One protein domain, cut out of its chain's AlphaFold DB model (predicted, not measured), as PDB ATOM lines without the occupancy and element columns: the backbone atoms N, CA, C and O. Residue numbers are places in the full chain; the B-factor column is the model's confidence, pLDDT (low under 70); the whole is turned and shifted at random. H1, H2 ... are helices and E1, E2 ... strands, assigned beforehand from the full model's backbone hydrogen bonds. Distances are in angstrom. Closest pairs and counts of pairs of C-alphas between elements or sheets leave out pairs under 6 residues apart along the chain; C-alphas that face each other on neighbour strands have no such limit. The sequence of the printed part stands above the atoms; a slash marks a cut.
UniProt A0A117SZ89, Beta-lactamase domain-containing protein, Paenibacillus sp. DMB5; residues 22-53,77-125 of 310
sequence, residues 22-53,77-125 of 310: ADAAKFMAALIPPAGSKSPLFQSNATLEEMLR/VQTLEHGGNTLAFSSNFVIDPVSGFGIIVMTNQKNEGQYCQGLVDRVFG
ATOM      1  N   ALA A  22       2.806  74.954  89.620       93.56
ATOM      2  CA  ALA A  22       4.089  74.549  90.193       93.56
ATOM      3  C   ALA A  22       3.994  73.219  90.957       93.56
ATOM      4  O   ALA A  22       4.887  72.380  90.857       93.56
ATOM      5  N   ASP A  23       2.914  73.006  91.704       95.19
ATOM      6  CA  ASP A  23       2.689  71.747  92.416       95.19
ATOM      7  C   ASP A  23       2.229  70.635  91.469       95.19
ATOM      8  O   ASP A  23       2.694  69.502  91.585       95.19
ATOM      9  N   ALA A  24       1.410  70.969  90.468       93.38
ATOM     10  CA  ALA A  24       1.050  70.060  89.385       93.38
ATOM     11  C   ALA A  24       2.294  69.564  88.621       93.38
ATOM     12  O   ALA A  24       2.401  68.376  88.328       93.38
ATOM     13  N   ALA A  25       3.276  70.438  88.369       92.50
ATOM     14  CA  ALA A  25       4.543  70.071  87.736       92.50
ATOM     15  C   ALA A  25       5.376  69.116  88.601       92.50
ATOM     16  O   ALA A  25       5.955  68.169  88.076       92.50
ATOM     17  N   LYS A  26       5.400  69.301  89.930       94.12
ATOM     18  CA  LYS A  26       6.042  68.340  90.848       94.12
ATOM     19  C   LYS A  26       5.342  66.983  90.816       94.12
ATOM     20  O   LYS A  26       6.014  65.958  90.808       94.12
ATOM     21  N   PHE A  27       4.008  66.977  90.796       93.69
ATOM     22  CA  PHE A  27       3.223  65.750  90.681       93.69
ATOM     23  C   PHE A  27       3.510  65.026  89.361       93.69
ATOM     24  O   PHE A  27       3.790  63.831  89.370       93.69
ATOM     25  N   MET A  28       3.540  65.754  88.243       93.31
ATOM     26  CA  MET A  28       3.878  65.187  86.939       93.31
ATOM     27  C   MET A  28       5.311  64.652  86.900       93.31
ATOM     28  O   MET A  28       5.510  63.513  86.503       93.31
ATOM     29  N   ALA A  29       6.298  65.393  87.406       92.62
ATOM     30  CA  ALA A  29       7.675  64.901  87.513       92.62
ATOM     31  C   ALA A  29       7.785  63.620  88.363       92.62
ATOM     32  O   ALA A  29       8.659  62.788  88.135       92.62
ATOM     33  N   ALA A  30       6.886  63.435  89.334       94.19
ATOM     34  CA  ALA A  30       6.807  62.215  90.124       94.19
ATOM     35  C   ALA A  30       6.120  61.045  89.386       94.19
ATOM     36  O   ALA A  30       6.377  59.893  89.739       94.19
ATOM     37  N   LEU A  31       5.281  61.313  88.378       93.50
ATOM     38  CA  LEU A  31       4.696  60.303  87.481       93.50
ATOM     39  C   LEU A  31       5.689  59.816  86.417       93.50
ATOM     40  O   LEU A  31       5.600  58.671  85.993       93.50
ATOM     41  N   ILE A  32       6.638  60.660  86.017       92.88
ATOM     42  CA  ILE A  32       7.687  60.350  85.032       92.88
ATOM     43  C   ILE A  32       9.083  60.497  85.663       92.88
ATOM     44  O   ILE A  32       9.849  61.389  85.288       92.88
ATOM     45  N   PRO A  33       9.431  59.665  86.669       91.25
ATOM     46  CA  PRO A  33      10.741  59.744  87.299       91.25
ATOM     47  C   PRO A  33      11.849  59.426  86.277       91.25
ATOM     48  O   PRO A  33      11.648  58.584  85.400       91.25
ATOM     49  N   PRO A  34      13.048  60.028  86.404       87.88
ATOM     50  CA  PRO A  34      14.184  59.674  85.557       87.88
ATOM     51  C   PRO A  34      14.471  58.170  85.603       87.88
ATOM     52  O   PRO A  34      14.322  57.543  86.655       87.88
ATOM     53  N   ALA A  35      14.936  57.600  84.490       84.12
ATOM     54  CA  ALA A  35      15.226  56.172  84.389       84.12
ATOM     55  C   ALA A  35      16.080  55.667  85.571       84.12
ATOM     56  O   ALA A  35      17.100  56.260  85.927       84.12
ATOM     57  N   GLY A  36      15.634  54.580  86.207       83.56
ATOM     58  CA  GLY A  36      16.281  53.994  87.390       83.56
ATOM     59  C   GLY A  36      15.969  54.684  88.724       83.56
ATOM     60  O   GLY A  36      16.388  54.189  89.770       83.56
ATOM     61  N   SER A  37      15.220  55.791  88.728       89.19
ATOM     62  CA  SER A  37      14.804  56.483  89.953       89.19
ATOM     63  C   SER A  37      13.485  55.940  90.496       89.19
ATOM     64  O   SER A  37      12.623  55.460  89.758       89.19
ATOM     65  N   LYS A  38      13.304  56.034  91.816       91.31
ATOM     66  CA  LYS A  38      12.047  55.668  92.470       91.31
ATOM     67  C   LYS A  38      11.086  56.854  92.496       91.31
ATOM     68  O   LYS A  38      11.473  57.936  92.938       91.31
ATOM     69  N   SER A  39       9.835  56.644  92.091       93.00
ATOM     70  CA  SER A  39       8.790  57.658  92.261       93.00
ATOM     71  C   SER A  39       8.432  57.841  93.742       93.00
ATOM     72  O   SER A  39       8.279  56.848  94.458       93.00
ATOM     73  N   PRO A  40       8.243  59.085  94.223       94.81
ATOM     74  CA  PRO A  40       7.770  59.332  95.582       94.81
ATOM     75  C   PRO A  40       6.266  59.066  95.763       94.81
ATOM     76  O   PRO A  40       5.791  59.099  96.896       94.81
ATOM     77  N   LEU A  41       5.507  58.824  94.684       94.75
ATOM     78  CA  LEU A  41       4.049  58.634  94.746       94.75
ATOM     79  C   LEU A  41       3.655  57.299  95.379       94.75
ATOM     80  O   LEU A  41       2.606  57.198  96.014       94.75
ATOM     81  N   PHE A  42       4.494  56.276  95.211       94.44
ATOM     82  CA  PHE A  42       4.172  54.909  95.594       94.44
ATOM     83  C   PHE A  42       5.315  54.244  96.356       94.44
ATOM     84  O   PHE A  42       6.494  54.573  96.220       94.44
ATOM     85  N   GLN A  43       4.966  53.234  97.152       93.44
ATOM     86  CA  GLN A  43       5.957  52.428  97.863       93.44
ATOM     87  C   GLN A  43       6.825  51.590  96.911       93.44
ATOM     88  O   GLN A  43       7.948  51.246  97.280       93.44
ATOM     89  N   SER A  44       6.344  51.298  95.698       93.12
ATOM     90  CA  SER A  44       7.035  50.513  94.672       93.12
ATOM     91  C   SER A  44       6.874  51.147  93.289       93.12
ATOM     92  O   SER A  44       5.781  51.594  92.949       93.12
ATOM     93  N   ASN A  45       7.935  51.119  92.475       91.25
ATOM     94  CA  ASN A  45       7.863  51.537  91.070       91.25
ATOM     95  C   ASN A  45       6.926  50.646  90.251       91.25
ATOM     96  O   ASN A  45       6.248  51.158  89.373       91.25
ATOM     97  N   ALA A  46       6.787  49.367  90.613       94.38
ATOM     98  CA  ALA A  46       5.846  48.466  89.951       94.38
ATOM     99  C   ALA A  46       4.392  48.976  90.022       94.38
ATOM    100  O   ALA A  46       3.604  48.719  89.124       94.38
ATOM    101  N   THR A  47       4.025  49.729  91.070       95.62
ATOM    102  CA  THR A  47       2.690  50.341  91.174       95.62
ATOM    103  C   THR A  47       2.518  51.502  90.199       95.62
ATOM    104  O   THR A  47       1.447  51.647  89.620       95.62
ATOM    105  N   LEU A  48       3.563  52.311  90.000       94.69
ATOM    106  CA  LEU A  48       3.545  53.372  88.994       94.69
ATOM    107  C   LEU A  48       3.499  52.777  87.582       94.69
ATOM    108  O   LEU A  48       2.692  53.205  86.769       94.69
ATOM    109  N   GLU A  49       4.326  51.766  87.316       93.75
ATOM    110  CA  GLU A  49       4.342  51.044  86.041       93.75
ATOM    111  C   GLU A  49       2.970  50.431  85.732       93.75
ATOM    112  O   GLU A  49       2.471  50.587  84.625       93.75
ATOM    113  N   GLU A  50       2.318  49.808  86.719       95.88
ATOM    114  CA  GLU A  50       0.953  49.291  86.571       95.88
ATOM    115  C   GLU A  50      -0.066  50.408  86.308       95.88
ATOM    116  O   GLU A  50      -0.913  50.269  85.429       95.88
ATOM    117  N   MET A  51       0.021  51.528  87.035       95.56
ATOM    118  CA  MET A  51      -0.875  52.674  86.850       95.56
ATOM    119  C   MET A  51      -0.783  53.242  85.429       95.56
ATOM    120  O   MET A  51      -1.806  53.570  84.836       95.56
ATOM    121  N   LEU A  52       0.427  53.347  84.875       95.00
ATOM    122  CA  LEU A  52       0.651  53.873  83.526       95.00
ATOM    123  C   LEU A  52       0.449  52.817  82.427       95.00
ATOM    124  O   LEU A  52       0.420  53.161  81.246       95.00
ATOM    125  N   ARG A  53       0.285  51.539  82.785       95.44
ATOM    126  CA  ARG A  53       0.009  50.469  81.827       95.44
ATOM    127  C   ARG A  53      -1.452  50.518  81.360       95.44
ATOM    128  O   ARG A  53      -2.347  50.707  82.190       95.44
ATOM    129  N   VAL A  77       3.437  60.750  69.007       93.38
ATOM    130  CA  VAL A  77       3.756  59.687  69.966       93.38
ATOM    131  C   VAL A  77       2.503  59.327  70.769       93.38
ATOM    132  O   VAL A  77       1.600  60.153  70.909       93.38
ATOM    133  N   GLN A  78       2.464  58.123  71.337       94.19
ATOM    134  CA  GLN A  78       1.404  57.741  72.266       94.19
ATOM    135  C   GLN A  78       1.565  58.505  73.587       94.19
ATOM    136  O   GLN A  78       2.631  58.474  74.207       94.19
ATOM    137  N   THR A  79       0.501  59.164  74.036       96.00
ATOM    138  CA  THR A  79       0.465  59.923  75.288       96.00
ATOM    139  C   THR A  79      -0.571  59.363  76.255       96.00
ATOM    140  O   THR A  79      -1.533  58.686  75.878       96.00
ATOM    141  N   LEU A  80      -0.372  59.664  77.537       96.81
ATOM    142  CA  LEU A  80      -1.346  59.449  78.600       96.81
ATOM    143  C   LEU A  80      -1.882  60.799  79.065       96.81
ATOM    144  O   LEU A  80      -1.108  61.682  79.446       96.81
ATOM    145  N   GLU A  81      -3.203  60.951  79.043       95.12
ATOM    146  CA  GLU A  81      -3.872  62.238  79.217       95.12
ATOM    147  C   GLU A  81      -4.947  62.191  80.291       95.12
ATOM    148  O   GLU A  81      -5.697  61.224  80.416       95.12
ATOM    149  N   HIS A  82      -5.071  63.269  81.055       93.69
ATOM    150  CA  HIS A  82      -6.222  63.472  81.919       93.69
ATOM    151  C   HIS A  82      -6.532  64.958  82.027       93.69
ATOM    152  O   HIS A  82      -5.786  65.733  82.635       93.69
ATOM    153  N   GLY A  83      -7.680  65.358  81.487       90.56
ATOM    154  CA  GLY A  83      -8.183  66.702  81.712       90.56
ATOM    155  C   GLY A  83      -9.088  66.808  82.931       90.56
ATOM    156  O   GLY A  83      -9.625  65.824  83.436       90.56
ATOM    157  N   GLY A  84      -9.263  68.034  83.398       87.94
ATOM    158  CA  GLY A  84     -10.221  68.416  84.422       87.94
ATOM    159  C   GLY A  84     -10.959  69.657  83.956       87.94
ATOM    160  O   GLY A  84     -10.358  70.554  83.377       87.94
ATOM    161  N   ASN A  85     -12.262  69.713  84.187       83.94
ATOM    162  CA  ASN A  85     -13.085  70.854  83.816       83.94
ATOM    163  C   ASN A  85     -14.144  71.114  84.894       83.94
ATOM    164  O   ASN A  85     -14.939  70.254  85.261       83.94
ATOM    165  N   THR A  86     -14.135  72.326  85.418       78.81
ATOM    166  CA  THR A  86     -15.189  72.877  86.264       78.81
ATOM    167  C   THR A  86     -15.731  74.126  85.587       78.81
ATOM    168  O   THR A  86     -15.095  74.675  84.694       78.81
ATOM    169  N   LEU A  87     -16.857  74.655  86.072       73.81
ATOM    170  CA  LEU A  87     -17.510  75.826  85.473       73.81
ATOM    171  C   LEU A  87     -16.567  77.007  85.152       73.81
ATOM    172  O   LEU A  87     -16.836  77.756  84.217       73.81
ATOM    173  N   ALA A  88     -15.498  77.198  85.932       82.31
ATOM    174  CA  ALA A  88     -14.583  78.331  85.791       82.31
ATOM    175  C   ALA A  88     -13.128  77.955  85.471       82.31
ATOM    176  O   ALA A  88     -12.325  78.854  85.226       82.31
ATOM    177  N   PHE A  89     -12.762  76.671  85.504       88.00
ATOM    178  CA  PHE A  89     -11.369  76.240  85.390       88.00
ATOM    179  C   PHE A  89     -11.259  74.958  84.584       88.00
ATOM    180  O   PHE A  89     -11.969  73.996  84.875       88.00
ATOM    181  N   SER A  90     -10.297  74.930  83.670       91.38
ATOM    182  CA  SER A  90      -9.908  73.747  82.914       91.38
ATOM    183  C   SER A  90      -8.435  73.434  83.134       91.38
ATOM    184  O   SER A  90      -7.602  74.327  83.308       91.38
ATOM    185  N   SER A  91      -8.106  72.152  83.110       92.81
ATOM    186  CA  SER A  91      -6.741  71.654  83.107       92.81
ATOM    187  C   SER A  91      -6.600  70.479  82.153       92.81
ATOM    188  O   SER A  91      -7.548  69.724  81.964       92.81
ATOM    189  N   ASN A  92      -5.412  70.289  81.591       93.75
ATOM    190  CA  ASN A  92      -5.040  69.061  80.901       93.75
ATOM    191  C   ASN A  92      -3.619  68.654  81.291       93.75
ATOM    192  O   ASN A  92      -2.711  69.488  81.287       93.75
ATOM    193  N   PHE A  93      -3.461  67.389  81.664       95.12
ATOM    194  CA  PHE A  93      -2.194  66.758  82.005       95.12
ATOM    195  C   PHE A  93      -1.896  65.750  80.915       95.12
ATOM    196  O   PHE A  93      -2.691  64.836  80.731       95.12
ATOM    197  N   VAL A  94      -0.774  65.906  80.221       96.00
ATOM    198  CA  VAL A  94      -0.384  65.007  79.132       96.00
ATOM    199  C   VAL A  94       1.072  64.619  79.307       96.00
ATOM    200  O   VAL A  94       1.926  65.493  79.473       96.00
ATOM    201  N   ILE A  95       1.352  63.319  79.290       96.38
ATOM    202  CA  ILE A  95       2.705  62.771  79.408       96.38
ATOM    203  C   ILE A  95       2.993  61.786  78.279       96.38
ATOM    204  O   ILE A  95       2.135  60.993  77.902       96.38
ATOM    205  N   ASP A  96       4.227  61.809  77.794       95.31
ATOM    206  CA  ASP A  96       4.839  60.719  77.044       95.31
ATOM    207  C   ASP A  96       5.752  59.947  78.016       95.31
ATOM    208  O   ASP A  96       6.845  60.421  78.358       95.31
ATOM    209  N   PRO A  97       5.312  58.772  78.503       89.94
ATOM    210  CA  PRO A  97       6.085  57.992  79.460       89.94
ATOM    211  C   PRO A  97       7.381  57.419  78.864       89.94
ATOM    212  O   PRO A  97       8.273  57.055  79.628       89.94
ATOM    213  N   VAL A  98       7.513  57.339  77.535       90.12
ATOM    214  CA  VAL A  98       8.695  56.782  76.861       90.12
ATOM    215  C   VAL A  98       9.833  57.795  76.839       90.12
ATOM    216  O   VAL A  98      10.960  57.458  77.206       90.12
ATOM    217  N   SER A  99       9.561  59.039  76.437       91.44
ATOM    218  CA  SER A  99      10.582  60.098  76.443       91.44
ATOM    219  C   SER A  99      10.785  60.744  77.816       91.44
ATOM    220  O   SER A  99      11.810  61.390  78.040       91.44
ATOM    221  N   GLY A 100       9.828  60.583  78.736       90.88
ATOM    222  CA  GLY A 100       9.820  61.292  80.017       90.88
ATOM    223  C   GLY A 100       9.486  62.779  79.862       90.88
ATOM    224  O   GLY A 100       9.905  63.596  80.681       90.88
ATOM    225  N   PHE A 101       8.769  63.143  78.798       93.81
ATOM    226  CA  PHE A 101       8.284  64.498  78.554       93.81
ATOM    227  C   PHE A 101       6.817  64.638  78.977       93.81
ATOM    228  O   PHE A 101       6.029  63.698  78.884       93.81
ATOM    229  N   GLY A 102       6.421  65.830  79.419       94.12
ATOM    230  CA  GLY A 102       5.032  66.119  79.754       94.12
ATOM    231  C   GLY A 102       4.719  67.608  79.728       94.12
ATOM    232  O   GLY A 102       5.602  68.452  79.895       94.12
ATOM    233  N   ILE A 103       3.444  67.928  79.527       95.38
ATOM    234  CA  ILE A 103       2.909  69.289  79.543       95.38
ATOM    235  C   ILE A 103       1.680  69.357  80.446       95.38
ATOM    236  O   ILE A 103       0.839  68.458  80.479       95.38
ATOM    237  N   ILE A 104       1.571  70.470  81.167       95.25
ATOM    238  CA  ILE A 104       0.401  70.804  81.971       95.25
ATOM    239  C   ILE A 104      -0.150  72.115  81.453       95.25
ATOM    240  O   ILE A 104       0.544  73.134  81.441       95.25
ATOM    241  N   VAL A 105      -1.422  72.099  81.085       94.81
ATOM    242  CA  VAL A 105      -2.179  73.303  80.766       94.81
ATOM    243  C   VAL A 105      -3.194  73.514  81.876       94.81
ATOM    244  O   VAL A 105      -3.919  72.592  82.228       94.81
ATOM    245  N   MET A 106      -3.247  74.713  82.453       93.88
ATOM    246  CA  MET A 106      -4.279  75.120  83.409       93.88
ATOM    247  C   MET A 106      -4.763  76.508  83.016       93.88
ATOM    248  O   MET A 106      -3.952  77.413  82.825       93.88
ATOM    249  N   THR A 107      -6.071  76.686  82.882       92.75
ATOM    250  CA  THR A 107      -6.659  77.942  82.423       92.75
ATOM    251  C   THR A 107      -8.001  78.207  83.089       92.75
ATOM    252  O   THR A 107      -8.733  77.295  83.458       92.75
ATOM    253  N   ASN A 108      -8.324  79.484  83.245       91.50
ATOM    254  CA  ASN A 108      -9.623  79.980  83.696       91.50
ATOM    255  C   ASN A 108     -10.275  80.882  82.634       91.50
ATOM    256  O   ASN A 108     -11.055  81.783  82.947       91.50
ATOM    257  N   GLN A 109      -9.876  80.699  81.376       86.88
ATOM    258  CA  GLN A 109     -10.336  81.482  80.238       86.88
ATOM    259  C   GLN A 109     -11.442  80.741  79.484       86.88
ATOM    260  O   GLN A 109     -11.468  79.513  79.414       86.88
ATOM    261  N   LYS A 110     -12.332  81.509  78.848       83.25
ATOM    262  CA  LYS A 110     -13.254  80.967  77.845       83.25
ATOM    263  C   LYS A 110     -12.454  80.400  76.665       83.25
ATOM    264  O   LYS A 110     -11.380  80.908  76.356       83.25
ATOM    265  N   ASN A 111     -13.029  79.421  75.963       84.75
ATOM    266  CA  ASN A 111     -12.401  78.763  74.811       84.75
ATOM    267  C   ASN A 111     -11.125  77.992  75.194       84.75
ATOM    268  O   ASN A 111     -10.136  77.969  74.463       84.75
ATOM    269  N   GLU A 112     -11.162  77.379  76.377       88.50
ATOM    270  CA  GLU A 112     -10.065  76.616  76.971       88.50
ATOM    271  C   GLU A 112      -9.525  75.505  76.059       88.50
ATOM    272  O   GLU A 112      -8.317  75.289  76.052       88.50
ATOM    273  N   GLY A 113     -10.372  74.899  75.212       86.31
ATOM    274  CA  GLY A 113      -9.980  73.818  74.303       86.31
ATOM    275  C   GLY A 113      -8.851  74.203  73.339       86.31
ATOM    276  O   GLY A 113      -8.019  73.364  73.002       86.31
ATOM    277  N   GLN A 114      -8.719  75.487  72.979       88.94
ATOM    278  CA  GLN A 114      -7.574  75.969  72.188       88.94
ATOM    279  C   GLN A 114      -6.236  75.786  72.913       88.94
ATOM    280  O   GLN A 114      -5.204  75.593  72.272       88.94
ATOM    281  N   TYR A 115      -6.254  75.840  74.243       90.75
ATOM    282  CA  TYR A 115      -5.095  75.624  75.096       90.75
ATOM    283  C   TYR A 115      -4.999  74.156  75.516       90.75
ATOM    284  O   TYR A 115      -3.957  73.542  75.340       90.75
ATOM    285  N   CYS A 116      -6.064  73.569  76.055       91.19
ATOM    286  CA  CYS A 116      -6.005  72.222  76.615       91.19
ATOM    287  C   CYS A 116      -5.884  71.122  75.555       91.19
ATOM    288  O   CYS A 116      -5.282  70.099  75.857       91.19
ATOM    289  N   GLN A 117      -6.391  71.326  74.336       88.75
ATOM    290  CA  GLN A 117      -6.232  70.385  73.219       88.75
ATOM    291  C   GLN A 117      -5.331  70.987  72.138       88.75
ATOM    292  O   GLN A 117      -4.274  70.452  71.830       88.75
ATOM    293  N   GLY A 118      -5.674  72.176  71.634       90.94
ATOM    294  CA  GLY A 118      -4.983  72.762  70.483       90.94
ATOM    295  C   GLY A 118      -3.499  73.087  70.704       90.94
ATOM    296  O   GLY A 118      -2.723  73.049  69.748       90.94
ATOM    297  N   LEU A 119      -3.071  73.440  71.922       93.19
ATOM    298  CA  LEU A 119      -1.644  73.614  72.228       93.19
ATOM    299  C   LEU A 119      -0.950  72.259  72.381       93.19
ATOM    300  O   LEU A 119       0.165  72.105  71.895       93.19
ATOM    301  N   VAL A 120      -1.608  71.297  73.033       93.88
ATOM    302  CA  VAL A 120      -1.086  69.941  73.247       93.88
ATOM    303  C   VAL A 120      -0.827  69.257  71.906       93.88
ATOM    304  O   VAL A 120       0.304  68.837  71.667       93.88
ATOM    305  N   ASP A 121      -1.802  69.267  70.995       92.38
ATOM    306  CA  ASP A 121      -1.679  68.699  69.644       92.38
ATOM    307  C   ASP A 121      -0.513  69.325  68.860       92.38
ATOM    308  O   ASP A 121       0.162  68.664  68.076       92.38
ATOM    309  N   ARG A 122      -0.228  70.616  69.077       93.50
ATOM    310  CA  ARG A 122       0.916  71.298  68.445       93.50
ATOM    311  C   ARG A 122       2.258  70.916  69.062       93.50
ATOM    312  O   ARG A 122       3.262  70.953  68.358       93.50
ATOM    313  N   VAL A 123       2.289  70.616  70.359       95.44
ATOM    314  CA  VAL A 123       3.511  70.239  71.084       95.44
ATOM    315  C   VAL A 123       3.893  68.793  70.785       95.44
ATOM    316  O   VAL A 123       5.052  68.535  70.474       95.44
ATOM    317  N   PHE A 124       2.936  67.867  70.858       94.62
ATOM    318  CA  PHE A 124       3.177  66.446  70.593       94.62
ATOM    319  C   PHE A 124       3.079  66.080  69.110       94.62
ATOM    320  O   PHE A 124       3.578  65.031  68.713       94.62
ATOM    321  N   GLY A 125       2.501  66.947  68.277       92.19
ATOM    322  CA  GLY A 125       2.376  66.741  66.839       92.19
ATOM    323  C   GLY A 125       1.214  65.824  66.454       92.19
ATOM    324  O   GLY A 125       0.511  65.267  67.288       92.19
TER     325      GLY A 125
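AT A GLANCE: This is residues 22 to 53 and 77 to 125 of the 310 residues of the protein "Beta-lactamase domain-containing protein" of Paenibacillus sp. DMB5 (UniProt A0A117SZ89). A three-stranded antiparallel sheet forms a slab between H1, slantwise over one face, and H4, along the strands over the opposite face. H2 lies off the sheet beyond H1, after the long loop of residues 32 to 44, while H3 grazes the sheet just before H4. The 81 printed residues hold four named helices and three named strands, in the order H1 H2 E1 E2 E3 H3 H4, of mixed class; the sheet's order is E1 E2 E3. The whole is only just compact, close to loose, with a radius of gyration of the C-alphas of 13.7 A, and elongated, spanning 40 by 26 by 20 A.

IN THESE COORDINATES: Find C-alpha 22 at (4.089, 74.549, 90.193); from there H1 runs to residue 31, 14.5 A. H2 is residues 45 to 52, 10.7 A. Beyond the cut, E1 begins at C-alpha 78 (1.404, 57.741, 72.266) and runs to residue 86, 26.5 A. E2 is residues 89 to 96, 23.9 A, and E3 residues 101 to 107, 20.5 A. H3 is residues 113 to 116, 4.9 A, and H4 residues 118 to 124, 10.3 A, ending at C-alpha 124 (3.177, 66.446, 70.593).

HOW THE PARTS SIT: E1, E2 and E3 make a meander, each strand the antiparallel neighbour of the one before; look at N 82 and O 93, 2.9 A, and N 92 and O 105, 2.8 A. H1 and H4 each have a height of 9.4 A over the sheet. The closest C-alphas of H1 and E3 are Ala 25 and Ile 104, 7.1 A; of H4 and E3, Ile 103 and Val 120, 7.5 A. H1 and H2 are close but not clearly touching, Leu 31 to Leu 48 at 7.2 A between C-alphas. In H1 and H2 every O i to N i+4 pair is within hydrogen-bond range, in H4 2 of 3; H3 is too short for such a pair.

THE WHOLE: The C-alphas farthest apart, Gly 36 and Lys 110, are 41.1 A apart. Residues 54 to 76 are cut out, leaving 15.5 A between C-alphas 53 and 77. The link from H1 to H2 is long. No printed residue is under 70 in pLDDT.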